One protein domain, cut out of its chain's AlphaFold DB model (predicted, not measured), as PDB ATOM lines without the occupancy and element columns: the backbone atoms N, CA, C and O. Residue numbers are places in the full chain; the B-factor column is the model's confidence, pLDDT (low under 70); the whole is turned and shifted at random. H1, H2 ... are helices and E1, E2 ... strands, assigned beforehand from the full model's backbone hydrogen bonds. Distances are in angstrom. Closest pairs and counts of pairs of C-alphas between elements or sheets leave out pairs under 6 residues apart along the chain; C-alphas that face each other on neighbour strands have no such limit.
ATOM      1  N   THR A  26     -32.090   7.584  -9.079       92.19
ATOM      2  CA  THR A  26     -31.779   7.571 -10.512       92.19
ATOM      3  C   THR A  26     -32.129   8.911 -11.151       92.19
ATOM      4  O   THR A  26     -31.313   9.469 -11.883       92.19
ATOM      5  N   ALA A  27     -33.291   9.486 -10.827       93.94
ATOM      6  CA  ALA A  27     -33.651  10.816 -11.317       93.94
ATOM      7  C   ALA A  27     -32.636  11.885 -10.873       93.94
ATOM      8  O   ALA A  27     -32.225  12.729 -11.672       93.94
ATOM      9  N   MET A  28     -32.201  11.828  -9.609       92.31
ATOM     10  CA  MET A  28     -31.183  12.733  -9.069       92.31
ATOM     11  C   MET A  28     -29.834  12.590  -9.784       92.31
ATOM     12  O   MET A  28     -29.239  13.602 -10.156       92.31
ATOM     13  N   GLU A  29     -29.363  11.362 -10.009       92.56
ATOM     14  CA  GLU A  29     -28.091  11.106 -10.694       92.56
ATOM     15  C   GLU A  29     -28.139  11.515 -12.169       92.56
ATOM     16  O   GLU A  29     -27.218  12.175 -12.650       92.56
ATOM     17  N   LEU A  30     -29.247  11.254 -12.868       94.81
ATOM     18  CA  LEU A  30     -29.461  11.737 -14.234       94.81
ATOM     19  C   LEU A  30     -29.437  13.269 -14.301       94.81
ATOM     20  O   LEU A  30     -28.759  13.838 -15.160       94.81
ATOM     21  N   CYS A  31     -30.099  13.953 -13.363       94.25
ATOM     22  CA  CYS A  31     -30.041  15.411 -13.269       94.25
ATOM     23  C   CYS A  31     -28.615  15.908 -12.991       94.25
ATOM     24  O   CYS A  31     -28.169  16.877 -13.609       94.25
ATOM     25  N   ARG A  32     -27.874  15.236 -12.098       92.94
ATOM     26  CA  ARG A  32     -26.477  15.563 -11.780       92.94
ATOM     27  C   ARG A  32     -25.553  15.352 -12.979       92.94
ATOM     28  O   ARG A  32     -24.657  16.162 -13.192       92.94
ATOM     29  N   MET A  33     -25.721  14.293 -13.762       94.06
ATOM     30  CA  MET A  33     -24.858  14.048 -14.919       94.06
ATOM     31  C   MET A  33     -25.171  14.980 -16.087       94.06
ATOM     32  O   MET A  33     -24.249  15.495 -16.715       94.06
ATOM     33  N   LEU A  34     -26.453  15.209 -16.373       94.94
ATOM     34  CA  LEU A  34     -26.874  15.981 -17.542       94.94
ATOM     35  C   LEU A  34     -26.863  17.492 -17.295       94.94
ATOM     36  O   LEU A  34     -26.651  18.251 -18.237       94.94
ATOM     37  N   GLN A  35     -27.075  17.934 -16.048       94.12
ATOM     38  CA  GLN A  35     -27.180  19.332 -15.593       94.12
ATOM     39  C   GLN A  35     -28.361  20.124 -16.186       94.12
ATOM     40  O   GLN A  35     -29.006  20.891 -15.474       94.12
ATOM     41  N   ARG A  36     -28.663  19.951 -17.475       94.88
ATOM     42  CA  ARG A  36     -29.789  20.538 -18.211       94.88
ATOM     43  C   ARG A  36     -30.304  19.552 -19.248       94.88
ATOM     44  O   ARG A  36     -29.571  18.679 -19.703       94.88
ATOM     45  N   CYS A  37     -31.557  19.717 -19.661       96.38
ATOM     46  CA  CYS A  37     -32.132  18.901 -20.718       96.38
ATOM     47  C   CYS A  37     -31.386  19.117 -22.049       96.38
ATOM     48  O   CYS A  37     -31.362  20.245 -22.539       96.38
ATOM     49  N   PRO A  38     -30.851  18.062 -22.687       95.69
ATOM     50  CA  PRO A  38     -30.154  18.172 -23.972       95.69
ATOM     51  C   PRO A  38     -31.051  18.635 -25.128       95.69
ATOM     52  O   PRO A  38     -30.560  19.212 -26.092       95.69
ATOM     53  N   ALA A  39     -32.366  18.400 -25.037       96.75
ATOM     54  CA  ALA A  39     -33.321  18.777 -26.078       96.75
ATOM     55  C   ALA A  39     -33.775  20.243 -25.975       96.75
ATOM     56  O   ALA A  39     -33.902  20.919 -26.992       96.75
ATOM     57  N   CYS A  40     -34.042  20.746 -24.762       96.94
ATOM     58  CA  CYS A  40     -34.622  22.084 -24.572       96.94
ATOM     59  C   CYS A  40     -33.757  23.061 -23.763       96.94
ATOM     60  O   CYS A  40     -34.164  24.206 -23.572       96.94
ATOM     61  N   SER A  41     -32.596  22.630 -23.262       95.88
ATOM     62  CA  SER A  41     -31.642  23.421 -22.466       95.88
ATOM     63  C   SER A  41     -32.182  24.004 -21.148       95.88
ATOM     64  O   SER A  41     -31.510  24.827 -20.515       95.88
ATOM     65  N   ASN A  42     -33.374  23.577 -20.716       94.38
ATOM     66  CA  ASN A  42     -33.994  23.962 -19.446       94.38
ATOM     67  C   ASN A  42     -33.719  22.921 -18.350       94.38
ATOM     68  O   ASN A  42     -33.128  21.869 -18.601       94.38
ATOM     69  N   ASN A  43     -34.181  23.221 -17.136       93.88
ATOM     70  CA  ASN A  43     -34.243  22.256 -16.041       93.88
ATOM     71  C   ASN A  43     -35.230  21.118 -16.358       93.88
ATOM     72  O   ASN A  43     -36.054  21.222 -17.269       93.88
ATOM     73  N   PHE A  44     -35.164  20.048 -15.568       94.19
ATOM     74  CA  PHE A  44     -35.922  18.809 -15.774       94.19
ATOM     75  C   PHE A  44     -37.369  18.844 -15.246       94.19
ATOM     76  O   PHE A  44     -37.994  17.802 -15.069       94.19
ATOM     77  N   GLU A  45     -37.925  20.036 -15.021       91.50
ATOM     78  CA  GLU A  45     -39.350  20.209 -14.716       91.50
ATOM     79  C   GLU A  45     -40.195  19.669 -15.879       91.50
ATOM     80  O   GLU A  45     -39.901  19.950 -17.046       91.50
ATOM     81  N   ASP A  46     -41.197  18.847 -15.563       93.44
ATOM     82  CA  ASP A  46     -42.058  18.143 -16.526       93.44
ATOM     83  C   ASP A  46     -41.313  17.240 -17.528       93.44
ATOM     84  O   ASP A  46     -41.802  16.963 -18.626       93.44
ATOM     85  N   HIS A  47     -40.111  16.781 -17.173       96.44
ATOM     86  CA  HIS A  47     -39.410  15.740 -17.920       96.44
ATOM     87  C   HIS A  47     -39.702  14.375 -17.309       96.44
ATOM     88  O   HIS A  47     -39.954  14.252 -16.110       96.44
ATOM     89  N   ALA A  48     -39.615  13.338 -18.133       97.38
ATOM     90  CA  ALA A  48     -39.696  11.962 -17.676       97.38
ATOM     91  C   ALA A  48     -38.484  11.167 -18.153       97.38
ATOM     92  O   ALA A  48     -37.826  11.537 -19.125       97.38
ATOM     93  N   TYR A  49     -38.196  10.065 -17.480       98.06
ATOM     94  CA  TYR A  49     -37.183   9.114 -17.901       98.06
ATOM     95  C   TYR A  49     -37.691   7.681 -17.728       98.06
ATOM     96  O   TYR A  49     -38.607   7.430 -16.945       98.06
ATOM     97  N   ALA A  50     -37.107   6.744 -18.463       98.19
ATOM     98  CA  ALA A  50     -37.371   5.318 -18.334       98.19
ATOM     99  C   ALA A  50     -36.066   4.537 -18.493       98.19
ATOM    100  O   ALA A  50     -35.253   4.845 -19.367       98.19
ATOM    101  N   LEU A  51     -35.880   3.506 -17.666       97.88
ATOM    102  CA  LEU A  51     -34.829   2.516 -17.881       97.88
ATOM    103  C   LEU A  51     -35.151   1.736 -19.157       97.88
ATOM    104  O   LEU A  51     -36.174   1.050 -19.234       97.88
ATOM    105  N   PHE A  52     -34.282   1.842 -20.157       98.25
ATOM    106  CA  PHE A  52     -34.519   1.243 -21.460       98.25
ATOM    107  C   PHE A  52     -33.780  -0.086 -21.627       98.25
ATOM    108  O   PHE A  52     -34.400  -1.091 -21.978       98.25
ATOM    109  N   ALA A  53     -32.481  -0.127 -21.349       98.00
ATOM    110  CA  ALA A  53     -31.694  -1.344 -21.506       98.00
ATOM    111  C   ALA A  53     -30.467  -1.349 -20.594       98.00
ATOM    112  O   ALA A  53     -29.963  -0.292 -20.213       98.00
ATOM    113  N   VAL A  54     -29.983  -2.544 -20.261       96.94
ATOM    114  CA  VAL A  54     -28.791  -2.749 -19.431       96.94
ATOM    115  C   VAL A  54     -27.961  -3.896 -19.988       96.94
ATOM    116  O   VAL A  54     -28.488  -4.957 -20.333       96.94
ATOM    117  N   THR A  55     -26.647  -3.700 -20.041       95.56
ATOM    118  CA  THR A  55     -25.698  -4.783 -20.301       95.56
ATOM    119  C   THR A  55     -24.501  -4.687 -19.373       95.56
ATOM    120  O   THR A  55     -24.056  -3.604 -19.006       95.56
ATOM    121  N   VAL A  56     -23.928  -5.835 -19.033       94.12
ATOM    122  CA  VAL A  56     -22.714  -5.918 -18.220       94.12
ATOM    123  C   VAL A  56     -21.478  -5.586 -19.062       94.12
ATOM    124  O   VAL A  56     -21.308  -6.110 -20.164       94.12
ATOM    125  N   LEU A  57     -20.586  -4.758 -18.518       89.12
ATOM    126  CA  LEU A  57     -19.220  -4.573 -18.998       89.12
ATOM    127  C   LEU A  57     -18.378  -5.777 -18.554       89.12
ATOM    128  O   LEU A  57     -18.197  -6.047 -17.368       89.12
ATOM    129  N   GLY A  58     -17.862  -6.531 -19.517       79.06
ATOM    130  CA  GLY A  58     -16.977  -7.663 -19.266       79.06
ATOM    131  C   GLY A  58     -16.029  -7.888 -20.436       79.06
ATOM    132  O   GLY A  58     -16.023  -7.110 -21.387       79.06
ATOM    133  N   ASP A  59     -15.248  -8.967 -20.377       67.38
ATOM    134  CA  ASP A  59     -14.386  -9.376 -21.490       67.38
ATOM    135  C   ASP A  59     -15.235  -9.599 -22.754       67.38
ATOM    136  O   ASP A  59     -15.920 -10.618 -22.891       67.38
ATOM    137  N   ASP A  60     -15.180  -8.648 -23.692       68.38
ATOM    138  CA  ASP A  60     -16.001  -8.601 -24.911       68.38
ATOM    139  C   ASP A  60     -15.546  -9.605 -25.985       68.38
ATOM    140  O   ASP A  60     -15.515  -9.329 -27.181       68.38
ATOM    141  N   ARG A  61     -15.201 -10.831 -25.582       65.00
ATOM    142  CA  ARG A  61     -14.891 -11.920 -26.525       65.00
ATOM    143  C   ARG A  61     -16.093 -12.298 -27.395       65.00
ATOM    144  O   ARG A  61     -15.918 -12.961 -28.410       65.00
ATOM    145  N   SER A  62     -17.298 -11.910 -26.975       75.69
ATOM    146  CA  SER A  62     -18.555 -12.183 -27.677       75.69
ATOM    147  C   SER A  62     -18.998 -11.062 -28.625       75.69
ATOM    148  O   SER A  62     -19.930 -11.285 -29.392       75.69
ATOM    149  N   GLY A  63     -18.375  -9.876 -28.584       88.56
ATOM    150  CA  GLY A  63     -18.841  -8.692 -29.320       88.56
ATOM    151  C   GLY A  63     -20.183  -8.140 -28.824       88.56
ATOM    152  O   GLY A  63     -20.774  -7.281 -29.474       88.56
ATOM    153  N   ARG A  64     -20.697  -8.635 -27.690       90.19
ATOM    154  CA  ARG A  64     -22.025  -8.300 -27.158       90.19
ATOM    155  C   ARG A  64     -22.144  -6.815 -26.839       90.19
ATOM    156  O   ARG A  64     -23.196  -6.237 -27.102       90.19
ATOM    157  N   LEU A  65     -21.088  -6.220 -26.282       92.19
ATOM    158  CA  LEU A  65     -21.090  -4.803 -25.928       92.19
ATOM    159  C   LEU A  65     -21.103  -3.933 -27.186       92.19
ATOM    160  O   LEU A  65     -21.866  -2.977 -27.267       92.19
ATOM    161  N   LYS A  66     -20.307  -4.307 -28.193       93.56
ATOM    162  CA  LYS A  66     -20.322  -3.641 -29.495       93.56
ATOM    163  C   LYS A  66     -21.703  -3.716 -30.150       93.56
ATOM    164  O   LYS A  66     -22.203  -2.698 -30.607       93.56
ATOM    165  N   GLU A  67     -22.337  -4.886 -30.157       95.69
ATOM    166  CA  GLU A  67     -23.686  -5.039 -30.718       95.69
ATOM    167  C   GLU A  67     -24.741  -4.237 -29.952       95.69
ATOM    168  O   GLU A  67     -25.656  -3.698 -30.567       95.69
ATOM    169  N   PHE A  68     -24.594  -4.102 -28.632       95.88
ATOM    170  CA  PHE A  68     -25.455  -3.235 -27.835       95.88
ATOM    171  C   PHE A  68     -25.341  -1.768 -28.270       95.88
ATOM    172  O   PHE A  68     -26.356  -1.136 -28.559       95.88
ATOM    173  N   PHE A  69     -24.114  -1.248 -28.378       95.69
ATOM    174  CA  PHE A  69     -23.884   0.118 -28.853       95.69
ATOM    175  C   PHE A  69     -24.390   0.317 -30.283       95.69
ATOM    176  O   PHE A  69     -25.132   1.264 -30.519       95.69
ATOM    177  N   ASN A  70     -24.092  -0.610 -31.201       96.88
ATOM    178  CA  ASN A  70     -24.592  -0.554 -32.575       96.88
ATOM    179  C   ASN A  70     -26.127  -0.522 -32.613       96.88
ATOM    180  O   ASN A  70     -26.703   0.268 -33.349       96.88
ATOM    181  N   ALA A  71     -26.807  -1.352 -31.813       97.75
ATOM    182  CA  ALA A  71     -28.267  -1.368 -31.777       97.75
ATOM    183  C   ALA A  71     -28.853  -0.029 -31.302       97.75
ATOM    184  O   ALA A  71     -29.895   0.386 -31.807       97.75
ATOM    185  N   ILE A  72     -28.190   0.658 -30.364       97.12
ATOM    186  CA  ILE A  72     -28.598   1.999 -29.932       97.12
ATOM    187  C   ILE A  72     -28.285   3.057 -30.999       97.12
ATOM    188  O   ILE A  72     -29.155   3.863 -31.314       97.12
ATOM    189  N   GLU A  73     -27.078   3.059 -31.563       96.06
ATOM    190  CA  GLU A  73     -26.647   4.038 -32.572       96.06
ATOM    191  C   GLU A  73     -27.452   3.940 -33.876       96.06
ATOM    192  O   GLU A  73     -27.743   4.953 -34.508       96.06
ATOM    193  N   GLU A  74     -27.851   2.728 -34.263       97.31
ATOM    194  CA  GLU A  74     -28.652   2.447 -35.461       97.31
ATOM    195  C   GLU A  74     -30.166   2.511 -35.197       97.31
ATOM    196  O   GLU A  74     -30.958   2.102 -36.046       97.31
ATOM    197  N   ASN A  75     -30.587   2.984 -34.019       97.50
ATOM    198  CA  ASN A  75     -31.989   3.090 -33.613       97.50
ATOM    199  C   ASN A  75     -32.783   1.766 -33.698       97.50
ATOM    200  O   ASN A  75     -34.008   1.758 -33.866       97.50
ATOM    201  N   ARG A  76     -32.108   0.616 -33.558       97.88
ATOM    202  CA  ARG A  76     -32.719  -0.723 -33.531       97.88
ATOM    203  C   ARG A  76     -33.291  -1.014 -32.147       97.88
ATOM    204  O   ARG A  76     -32.832  -1.898 -31.427       97.88
ATOM    205  N   TRP A  77     -34.318  -0.257 -31.770       98.00
ATOM    206  CA  TRP A  77     -34.876  -0.236 -30.416       98.00
ATOM    207  C   TRP A  77     -35.323  -1.597 -29.896       98.00
ATOM    208  O   TRP A  77     -35.015  -1.935 -28.760       98.00
ATOM    209  N   GLU A  78     -35.969  -2.410 -30.726       97.88
ATOM    210  CA  GLU A  78     -36.380  -3.763 -30.336       97.88
ATOM    211  C   GLU A  78     -35.187  -4.680 -30.041       97.88
ATOM    212  O   GLU A  78     -35.259  -5.538 -29.164       97.88
ATOM    213  N   ASP A  79     -34.066  -4.505 -30.744       97.69
ATOM    214  CA  ASP A  79     -32.846  -5.266 -30.473       97.69
ATOM    215  C   ASP A  79     -32.156  -4.763 -29.207       97.69
ATOM    216  O   ASP A  79     -31.815  -5.566 -28.340       97.69
ATOM    217  N   ALA A  80     -32.016  -3.444 -29.063       97.56
ATOM    218  CA  ALA A  80     -31.434  -2.823 -27.878       97.56
ATOM    219  C   ALA A  80     -32.230  -3.155 -26.601       97.56
ATOM    220  O   ALA A  80     -31.647  -3.447 -25.559       97.56
ATOM    221  N   ARG A  81     -33.565  -3.208 -26.681       97.06
ATOM    222  CA  ARG A  81     -34.454  -3.513 -25.549       97.06
ATOM    223  C   ARG A  81     -34.281  -4.933 -25.002       97.06
ATOM    224  O   ARG A  81     -34.580  -5.170 -23.833       97.06
ATOM    225  N   LYS A  82     -33.763  -5.875 -25.800       96.50
ATOM    226  CA  LYS A  82     -33.490  -7.259 -25.356       96.50
ATOM    227  C   LYS A  82     -32.363  -7.344 -24.323       96.50
ATOM    228  O   LYS A  82     -32.220  -8.379 -23.676       96.50
ATOM    229  N   TYR A  83     -31.556  -6.297 -24.172       96.62
ATOM    230  CA  TYR A  83     -30.468  -6.252 -23.201       96.62
ATOM    231  C   TYR A  83     -31.013  -5.832 -21.837       96.62
ATOM    232  O   TYR A  83     -31.364  -4.674 -21.629       96.62
ATOM    233  N   GLN A  84     -31.107  -6.796 -20.922       95.69
ATOM    234  CA  GLN A  84     -31.600  -6.609 -19.552       95.69
ATOM    235  C   GLN A  84     -30.687  -7.325 -18.541       95.69
ATOM    236  O   GLN A  84     -31.137  -7.797 -17.497       95.69
ATOM    237  N   ASP A  85     -29.402  -7.464 -18.878       91.62
ATOM    238  CA  ASP A  85     -28.449  -8.212 -18.063       91.62
ATOM    239  C   ASP A  85     -27.800  -7.297 -17.031       91.62
ATOM    240  O   ASP A  85     -27.216  -6.271 -17.379       91.62
ATOM    241  N   PHE A  86     -27.823  -7.719 -15.771       90.88
ATOM    242  CA  PHE A  86     -27.167  -7.028 -14.670       90.88
ATOM    243  C   PHE A  86     -26.407  -8.025 -13.789       90.88
ATOM    244  O   PHE A  86     -26.922  -9.092 -13.451       90.88
ATOM    245  N   ASP A  87     -25.186  -7.665 -13.396       89.94
ATOM    246  CA  ASP A  87     -24.366  -8.411 -12.443       89.94
ATOM    247  C   ASP A  87     -23.795  -7.427 -11.424       89.94
ATOM    248  O   ASP A  87     -22.959  -6.598 -11.757       89.94
ATOM    249  N   GLN A  88     -24.207  -7.554 -10.163       89.62
ATOM    250  CA  GLN A  88     -23.769  -6.681  -9.069       89.62
ATOM    251  C   GLN A  88     -22.246  -6.659  -8.838       89.62
ATOM    252  O   GLN A  88     -21.755  -5.820  -8.093       89.62
ATOM    253  N   LYS A  89     -21.497  -7.618  -9.399       92.38
ATOM    254  CA  LYS A  89     -20.033  -7.713  -9.268       92.38
ATOM    255  C   LYS A  89     -19.283  -7.158 -10.475       92.38
ATOM    256  O   LYS A  89     -18.071  -7.350 -10.568       92.38
ATOM    257  N   ARG A  90     -19.992  -6.584 -11.443       92.88
ATOM    258  CA  ARG A  90     -19.417  -6.066 -12.680       92.88
ATOM    259  C   ARG A  90     -20.063  -4.742 -13.021       92.88
ATOM    260  O   ARG A  90     -21.235  -4.520 -12.743       92.88
ATOM    261  N   ASP A  91     -19.292  -3.874 -13.650       94.50
ATOM    262  CA  ASP A  91     -19.850  -2.625 -14.137       94.50
ATOM    263  C   ASP A  91     -20.894  -2.906 -15.219       94.50
ATOM    264  O   ASP A  91     -20.843  -3.928 -15.908       94.50
ATOM    265  N   ALA A  92     -21.819  -1.979 -15.401       95.56
ATOM    266  CA  ALA A  92     -22.838  -2.041 -16.430       95.56
ATOM    267  C   ALA A  92     -22.769  -0.812 -17.336       95.56
ATOM    268  O   ALA A  92     -22.293   0.253 -16.943       95.56
ATOM    269  N   VAL A  93     -23.279  -0.965 -18.554       96.88
ATOM    270  CA  VAL A  93     -23.790   0.150 -19.342       96.88
ATOM    271  C   VAL A  93     -25.296   0.164 -19.182       96.88
ATOM    272  O   VAL A  93     -25.958  -0.841 -19.450       96.88
ATOM    273  N   VAL A  94     -25.822   1.304 -18.754       97.75
ATOM    274  CA  VAL A  94     -27.253   1.526 -18.591       97.75
ATOM    275  C   VAL A  94     -27.697   2.565 -19.606       97.75
ATOM    276  O   VAL A  94     -27.101   3.636 -19.708       97.75
ATOM    277  N   ALA A  95     -28.732   2.239 -20.370       98.38
ATOM    278  CA  ALA A  95     -29.379   3.143 -21.304       98.38
ATOM    279  C   ALA A  95     -30.742   3.568 -20.753       98.38
ATOM    280  O   ALA A  95     -31.593   2.726 -20.448       98.38
ATOM    281  N   TYR A  96     -30.961   4.876 -20.676       98.56
ATOM    282  CA  TYR A  96     -32.238   5.488 -20.343       98.56
ATOM    283  C   TYR A  96     -32.788   6.246 -21.541       98.56
ATOM    284  O   TYR A  96     -32.056   6.941 -22.246       98.56
ATOM    285  N   ALA A  97     -34.103   6.186 -21.710       98.50
ATOM    286  CA  ALA A  97     -34.816   7.139 -22.541       98.50
ATOM    287  C   ALA A  97     -35.258   8.315 -21.668       98.50
ATOM    288  O   ALA A  97     -35.849   8.113 -20.610       98.50
ATOM    289  N   LEU A  98     -34.995   9.540 -22.109       98.19
ATOM    290  CA  LEU A  98     -35.439  10.772 -21.467       98.19
ATOM    291  C   LEU A  98     -36.429  11.481 -22.384       98.19
ATOM    292  O   LEU A  98     -36.100  11.822 -23.519       98.19
ATOM    293  N   LYS A  99     -37.634  11.727 -21.875       98.06
ATOM    294  CA  LYS A  99     -38.714  12.433 -22.558       98.06
ATOM    295  C   LYS A  99     -38.746  13.885 -22.117       98.06
ATOM    296  O   LYS A  99     -38.975  14.200 -20.948       98.06
ATOM    297  N   CYS A 100     -38.493  14.775 -23.067       97.12
ATOM    298  CA  CYS A 100     -38.604  16.207 -22.864       97.12
ATOM    299  C   CYS A 100     -40.072  16.638 -22.847       97.12
ATOM    300  O   CYS A 100     -40.901  16.074 -23.561       97.12
ATOM    301  N   ARG A 101     -40.378  17.719 -22.122       94.62
ATOM    302  CA  ARG A 101     -41.697  18.373 -22.155       94.62
ATOM    303  C   ARG A 101     -42.152  18.802 -23.558       94.62
ATOM    304  O   ARG A 101     -43.338  18.999 -23.784       94.62
ATOM    305  N   THR A 102     -41.219  18.970 -24.501       93.62
ATOM    306  CA  THR A 102     -41.522  19.277 -25.911       93.62
ATOM    307  C   THR A 102     -41.954  18.049 -26.714       93.62
ATOM    308  O   THR A 102     -42.312  18.192 -27.878       93.62
ATOM    309  N   GLY A 103     -41.890  16.850 -26.128       94.19
ATOM    310  CA  GLY A 103     -42.124  15.570 -26.797       94.19
ATOM    311  C   GLY A 103     -40.865  14.931 -27.390       94.19
ATOM    312  O   GLY A 103     -40.898  13.755 -27.736       94.19
ATOM    313  N   SER A 104     -39.747  15.659 -27.470       97.50
ATOM    314  CA  SER A 104     -38.474  15.121 -27.966       97.50
ATOM    315  C   SER A 104     -37.910  14.058 -27.022       97.50
ATOM    316  O   SER A 104     -37.989  14.207 -25.800       97.50
ATOM    317  N   LEU A 105     -37.291  13.023 -27.587       98.31
ATOM    318  CA  LEU A 105     -36.646  11.952 -26.832       98.31
ATOM    319  C   LEU A 105     -35.126  12.033 -26.939       98.31
ATOM    320  O   LEU A 105     -34.570  12.374 -27.980       98.31
ATOM    321  N   VAL A 106     -34.459  11.713 -25.839       98.25
ATOM    322  CA  VAL A 106     -33.003  11.666 -25.728       98.25
ATOM    323  C   VAL A 106     -32.610  10.290 -25.210       98.25
ATOM    324  O   VAL A 106     -33.164   9.828 -24.216       98.25
ATOM    325  N   MET A 107     -31.643   9.649 -25.862       98.50
ATOM    326  CA  MET A 107     -30.999   8.446 -25.343       98.50
ATOM    327  C   MET A 107     -29.814   8.845 -24.469       98.50
ATOM    328  O   MET A 107     -28.921   9.564 -24.920       98.50
ATOM    329  N   VAL A 108     -29.794   8.373 -23.228       98.25
ATOM    330  CA  VAL A 108     -28.740   8.642 -22.248       98.25
ATOM    331  C   VAL A 108     -28.084   7.319 -21.889       98.25
ATOM    332  O   VAL A 108     -28.757   6.424 -21.393       98.25
ATOM    333  N   MET A 109     -26.783   7.191 -22.130       97.81
ATOM    334  CA  MET A 109     -26.011   6.009 -21.749       97.81
ATOM    335  C   MET A 109     -25.016   6.367 -20.657       97.81
ATOM    336  O   MET A 109     -24.231   7.300 -20.824       97.81
ATOM    337  N   GLU A 110     -25.001   5.600 -19.575       96.38
ATOM    338  CA  GLU A 110     -24.036   5.726 -18.485       96.38
ATOM    339  C   GLU A 110     -23.260   4.428 -18.265       96.38
ATOM    340  O   GLU A 110     -23.757   3.334 -18.531       96.38
ATOM    341  N   ARG A 111     -22.041   4.552 -17.737       95.88
ATOM    342  CA  ARG A 111     -21.365   3.468 -17.029       95.88
ATOM    343  C   ARG A 111     -21.847   3.511 -15.588       95.88
ATOM    344  O   ARG A 111     -21.600   4.520 -14.927       95.88
ATOM    345  N   SER A 112     -22.425   2.410 -15.123       94.69
ATOM    346  CA  SER A 112     -22.767   2.191 -13.721       94.69
ATOM    347  C   SER A 112     -21.759   1.231 -13.081       94.69
ATOM    348  O   SER A 112     -21.724   0.053 -13.452       94.69
ATOM    349  N   PRO A 113     -20.855   1.711 -12.208       93.88
ATOM    350  CA  PRO A 113     -19.842   0.872 -11.581       93.88
ATOM    351  C   PRO A 113     -20.435  -0.125 -10.581       93.88
ATOM    352  O   PRO A 113     -21.384   0.177  -9.863       93.88
ATOM    353  N   SER A 114     -19.809  -1.293 -10.468       93.19
ATOM    354  CA  SER A 114     -20.129  -2.256  -9.398       93.19
ATOM    355  C   SER A 114     -19.603  -1.835  -8.021       93.19
ATOM    356  O   SER A 114     -20.145  -2.231  -6.988       93.19
ATOM    357  N   GLU A 115     -18.547  -1.023  -7.998       91.69
ATOM    358  CA  GLU A 115     -17.912  -0.546  -6.775       91.69
ATOM    359  C   GLU A 115     -18.620   0.694  -6.218       91.69
ATOM    360  O   GLU A 115     -18.689   1.736  -6.867       91.69
ATOM    361  N   ILE A 116     -19.074   0.621  -4.963       85.94
ATOM    362  CA  ILE A 116     -19.910   1.652  -4.312       85.94
ATOM    363  C   ILE A 116     -19.255   3.035  -4.164       85.94
ATOM    364  O   ILE A 116     -19.935   4.014  -3.864       85.94
ATOM    365  N   TYR A 117     -17.928   3.111  -4.268       88.31
ATOM    366  CA  TYR A 117     -17.169   4.358  -4.147       88.31
ATOM    367  C   TYR A 117     -16.890   5.002  -5.507       88.31
ATOM    368  O   TYR A 117     -16.403   6.134  -5.559       88.31
ATOM    369  N   GLU A 118     -17.161   4.293  -6.603       89.69
ATOM    370  CA  GLU A 118     -17.116   4.862  -7.939       89.69
ATOM    371  C   GLU A 118     -18.457   5.517  -8.267       89.69
ATOM    372  O   GLU A 118     -19.519   5.080  -7.837       89.69
ATOM    373  N   THR A 119     -18.401   6.611  -9.018       88.12
ATOM    374  CA  THR A 119     -19.595   7.352  -9.428       88.12
ATOM    375  C   THR A 119     -19.979   6.974 -10.849       88.12
ATOM    376  O   THR A 119     -19.090   6.812 -11.695       88.12
ATOM    377  N   ASP A 120     -21.283   6.935 -11.119       91.69
ATOM    378  CA  ASP A 120     -21.822   6.813 -12.470       91.69
ATOM    379  C   ASP A 120     -21.274   7.916 -13.384       91.69
ATOM    380  O   ASP A 120     -21.046   9.071 -12.976       91.69
ATOM    381  N   ARG A 121     -21.015   7.540 -14.639       92.69
ATOM    382  CA  ARG A 121     -20.447   8.436 -15.650       92.69
ATOM    383  C   ARG A 121     -21.215   8.347 -16.948       92.69
ATOM    384  O   ARG A 121     -21.369   7.264 -17.504       92.69
ATOM    385  N   LEU A 122     -21.571   9.507 -17.483       96.00
ATOM    386  CA  LEU A 122     -22.146   9.625 -18.813       96.00
ATOM    387  C   LEU A 122     -21.156   9.109 -19.872       96.00
ATOM    388  O   LEU A 122     -20.018   9.574 -19.944       96.00
ATOM    389  N   ILE A 123     -21.604   8.157 -20.683       95.75
ATOM    390  CA  ILE A 123     -20.895   7.641 -21.861       95.75
ATOM    391  C   ILE A 123     -21.326   8.432 -23.091       95.75
ATOM    392  O   ILE A 123     -20.484   8.932 -23.834       95.75
ATOM    393  N   ALA A 124     -22.637   8.549 -23.302       95.00
ATOM    394  CA  ALA A 124     -23.202   9.236 -24.451       95.00
ATOM    395  C   ALA A 124     -24.568   9.830 -24.122       95.00
ATOM    396  O   ALA A 124     -25.283   9.363 -23.235       95.00
ATOM    397  N   CYS A 125     -24.929  10.860 -24.875       96.88
ATOM    398  CA  CYS A 125     -26.209  11.526 -24.771       96.88
ATOM    399  C   CYS A 125     -26.618  12.011 -26.161       96.88
ATOM    400  O   CYS A 125     -26.001  12.934 -26.697       96.88
ATOM    401  N   THR A 126     -27.655  11.404 -26.728       96.69
ATOM    402  CA  THR A 126     -28.032  11.606 -28.129       96.69
ATOM    403  C   THR A 126     -29.483  12.047 -28.222       96.69
ATOM    404  O   THR A 126     -30.381  11.343 -27.766       96.69
ATOM    405  N   LEU A 127     -29.718  13.219 -28.819       97.38
ATOM    406  CA  LEU A 127     -31.059  13.639 -29.215       97.38
ATOM    407  C   LEU A 127     -31.525  12.749 -30.369       97.38
ATOM    408  O   LEU A 127     -30.841  12.658 -31.387       97.38
ATOM    409  N   ILE A 128     -32.674  12.109 -30.197       97.69
ATOM    410  CA  ILE A 128     -33.259  11.220 -31.194       97.69
ATOM    411  C   ILE A 128     -34.142  12.065 -32.116       97.69
ATOM    412  O   ILE A 128     -34.872  12.944 -31.646       97.69
ATOM    413  N   ASP A 129     -34.072  11.821 -33.423       96.69
ATOM    414  CA  ASP A 129     -34.996  12.446 -34.366       96.69
ATOM    415  C   ASP A 129     -36.448  12.002 -34.117       96.69
ATOM    416  O   ASP A 129     -36.732  11.063 -33.373       96.69
ATOM    417  N   GLU A 130     -37.395  12.714 -34.719       95.69
ATOM    418  CA  GLU A 130     -38.814  12.538 -34.422       95.69
ATOM    419  C   GLU A 130     -39.342  11.140 -34.782       95.69
ATOM    420  O   GLU A 130     -40.107  10.564 -34.008       95.69
ATOM    421  N   GLU A 131     -38.926  10.574 -35.917       97.06
ATOM    422  CA  GLU A 131     -39.400   9.264 -36.377       97.06
ATOM    423  C   GLU A 131     -38.939   8.160 -35.423       97.06
ATOM    424  O   GLU A 131     -39.753   7.390 -34.893       97.06
ATOM    425  N   HIS A 132     -37.637   8.122 -35.136       97.44
ATOM    426  CA  HIS A 132     -37.076   7.130 -34.227       97.44
ATOM    427  C   HIS A 132     -37.511   7.375 -32.780       97.44
ATOM    428  O   HIS A 132     -37.712   6.410 -32.039       97.44
ATOM    429  N   GLY A 133     -37.736   8.630 -32.384       97.56
ATOM    430  CA  GLY A 133     -38.304   8.988 -31.088       97.56
ATOM    431  C   GLY A 133     -39.709   8.415 -30.915       97.56
ATOM    432  O   GLY A 133     -39.973   7.715 -29.942       97.56
ATOM    433  N   GLN A 134     -40.605   8.613 -31.884       96.94
ATOM    434  CA  GLN A 134     -41.949   8.026 -31.827       96.94
ATOM    435  C   GLN A 134     -41.917   6.493 -31.772       96.94
ATOM    436  O   GLN A 134     -42.747   5.888 -31.094       96.94
ATOM    437  N   SER A 135     -40.976   5.860 -32.478       97.25
ATOM    438  CA  SER A 135     -40.770   4.410 -32.396       97.25
ATOM    439  C   SER A 135     -40.359   3.980 -30.982       97.25
ATOM    440  O   SER A 135     -40.978   3.086 -30.406       97.25
ATOM    441  N   LEU A 136     -39.388   4.673 -30.378       97.62
ATOM    442  CA  LEU A 136     -38.933   4.410 -29.012       97.62
ATOM    443  C   LEU A 136     -40.053   4.607 -27.974       97.62
ATOM    444  O   LEU A 136     -40.232   3.759 -27.103       97.62
ATOM    445  N   ASP A 137     -40.838   5.685 -28.088       97.31
ATOM    446  CA  ASP A 137     -41.948   5.989 -27.166       97.31
ATOM    447  C   ASP A 137     -43.019   4.891 -27.159       97.31
ATOM    448  O   ASP A 137     -43.635   4.639 -26.131       97.31
ATOM    449  N   ARG A 138     -43.239   4.218 -28.298       96.81
ATOM    450  CA  ARG A 138     -44.205   3.110 -28.413       96.81
ATOM    451  C   ARG A 138     -43.719   1.820 -27.758       96.81
ATOM    452  O   ARG A 138     -44.549   1.018 -27.342       96.81
ATOM    453  N   ILE A 139     -42.405   1.608 -27.708       96.88
ATOM    454  CA  ILE A 139     -41.791   0.411 -27.115       96.88
ATOM    455  C   ILE A 139     -41.789   0.507 -25.587       96.88
ATOM    456  O   ILE A 139     -41.903  -0.506 -24.896       96.88
ATOM    457  N   ILE A 140     -41.667   1.722 -25.051       97.12
ATOM    458  CA  ILE A 140     -41.680   1.974 -23.611       97.12
ATOM    459  C   ILE A 140     -43.128   2.090 -23.141       97.12
ATOM    460  O   ILE A 140     -43.884   2.952 -23.590       97.12
ATOM    461  N   SER A 141     -43.527   1.238 -22.201       94.44
ATOM    462  CA  SER A 141     -44.897   1.263 -21.692       94.44
ATOM    463  C   SER A 141     -45.157   2.546 -20.899       94.44
ATOM    464  O   SER A 141     -44.286   3.058 -20.195       94.44
ATOM    465  N   ALA A 142     -46.389   3.062 -20.955       93.25
ATOM    466  CA  ALA A 142     -46.757   4.321 -20.299       93.25
ATOM    467  C   ALA A 142     -46.452   4.351 -18.782       93.25
ATOM    468  O   ALA A 142     -46.206   5.416 -18.229       93.25
ATOM    469  N   ASN A 143     -46.454   3.190 -18.120       94.62
ATOM    470  CA  ASN A 143     -46.164   3.023 -16.694       94.62
ATOM    471  C   ASN A 143     -44.666   2.902 -16.354       94.62
ATOM    472  O   ASN A 143     -44.322   2.853 -15.176       94.62
ATOM    473  N   GLU A 144     -43.787   2.808 -17.350       95.94
ATOM    474  CA  GLU A 144     -42.334   2.750 -17.148       95.94
ATOM    475  C   GLU A 144     -41.706   4.140 -17.065       95.94
ATOM    476  O   GLU A 144     -40.624   4.300 -16.497       95.94
ATOM    477  N   TRP A 145     -42.401   5.149 -17.591       96.38
ATOM    478  CA  TRP A 145     -42.009   6.543 -17.470       96.38
ATOM    479  C   TRP A 145     -42.130   7.020 -16.025       96.38
ATOM    480  O   TRP A 145     -43.191   6.948 -15.405       96.38
ATOM    481  N   ARG A 146     -41.031   7.558 -15.505       95.88
ATOM    482  CA  ARG A 146     -40.931   8.171 -14.180       95.88
ATOM    483  C   ARG A 146     -40.626   9.647 -14.316       95.88
ATOM    484  O   ARG A 146     -39.945  10.050 -15.256       95.88
ATOM    485  N   SER A 147     -41.104  10.453 -13.374       94.38
ATOM    486  CA  SER A 147     -40.764  11.874 -13.358       94.38
ATOM    487  C   SER A 147     -39.265  12.059 -13.146       94.38
ATOM    488  O   SER A 147     -38.676  11.455 -12.252       94.38
ATOM    489  N   LEU A 148     -38.657  12.924 -13.952       90.56
ATOM    490  CA  LEU A 148     -37.266  13.341 -13.796       90.56
ATOM    491  C   LEU A 148     -37.145  14.581 -12.895       90.56
ATOM    492  O   LEU A 148     -36.050  15.101 -12.696       90.56
TER     493      LEU A 148
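AT A GLANCE: This is residues 26 to 148 of the 154 residues of an uncharacterized protein of Acidobacteria bacterium (UniProt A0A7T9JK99). Picture a twisted four-stranded sheet as the middle layer, with H2, H3 and H4 covering one face and H1 alone on the other. E2 and E3 run through the core, and a short pairing ties residues 146 to 147, close to the last printed residue, to residues 48 to 49 of E1. The printed part has 123 residues, with four named helices and four named strands in the order H1 E1 H2 H3 E2 E3 E4 H4; the sheet's order is E1 - E2 - E3 - E4, all antiparallel, and the class is mixed, helices and strands. The whole is compact, with a radius of gyration of the C-alphas of 14.0 A, and spans 40 by 32 by 23 A.

IN THESE COORDINATES: Find C-alpha 26 at (-31.779, 7.571, -10.512); from there H1 runs 12.0 A to residue 34. Go on to E1, residues 48 to 56, 24.7 A long. Next come H2, residues 64 to 73, 14.2 A, and H3, residues 77 to 81, 5.9 A. Look at C-alpha 92, (-22.838, -2.041, -16.430), for the start of E2, which runs 22.3 A to residue 99. E3, residues 105 to 112, spans 21.4 A, and E4, residues 121 to 127, 18.0 A. H4, residues 130 to 139, runs 14.5 A to C-alpha 139 at (-41.791, 0.411, -27.115).

HOW THE PARTS SIT: Begin at the sheet, where E1 and E4 are the edge strands. Between E1 and E2, N 50 and O 97 are 2.8 A apart, within hydrogen-bond range. E2, E3 and E4 form a meander, each strand the antiparallel neighbour of the one before, in two hairpins; look for N 94 and O 110 at 2.9 A, and N 107 and O 126 at 2.8 A. H1 is on one face; its closest C-alphas to E4 are those of Met 33 and Leu 122, 6.5 A. On the opposite face, H2 has a height over the sheet of 9.2 A and runs along the strands, at 14 degrees to E2 on the local plane. H4, on the same face as H2, runs across the strands, at 66 degrees to E2 on the local plane. H3 touches H2, closest at the C-alphas of Ala 71 and Ala 80, 5.2 A, and H4, at those of Trp 77 and Leu 136, 6.3 A. H2 and H4 are apart. In H1, H2, H3 and H4, every O i to N i+4 pair is within hydrogen-bond range.

THE WHOLE: The C-alphas farthest apart, those of Glu 45 and Arg 61, are 42.1 A apart. The printed part has no cut; the link from H1 to E1, 13 residues, is long. Mean pLDDT of the printed part is 94.3, with residues 59 to 61 under 70.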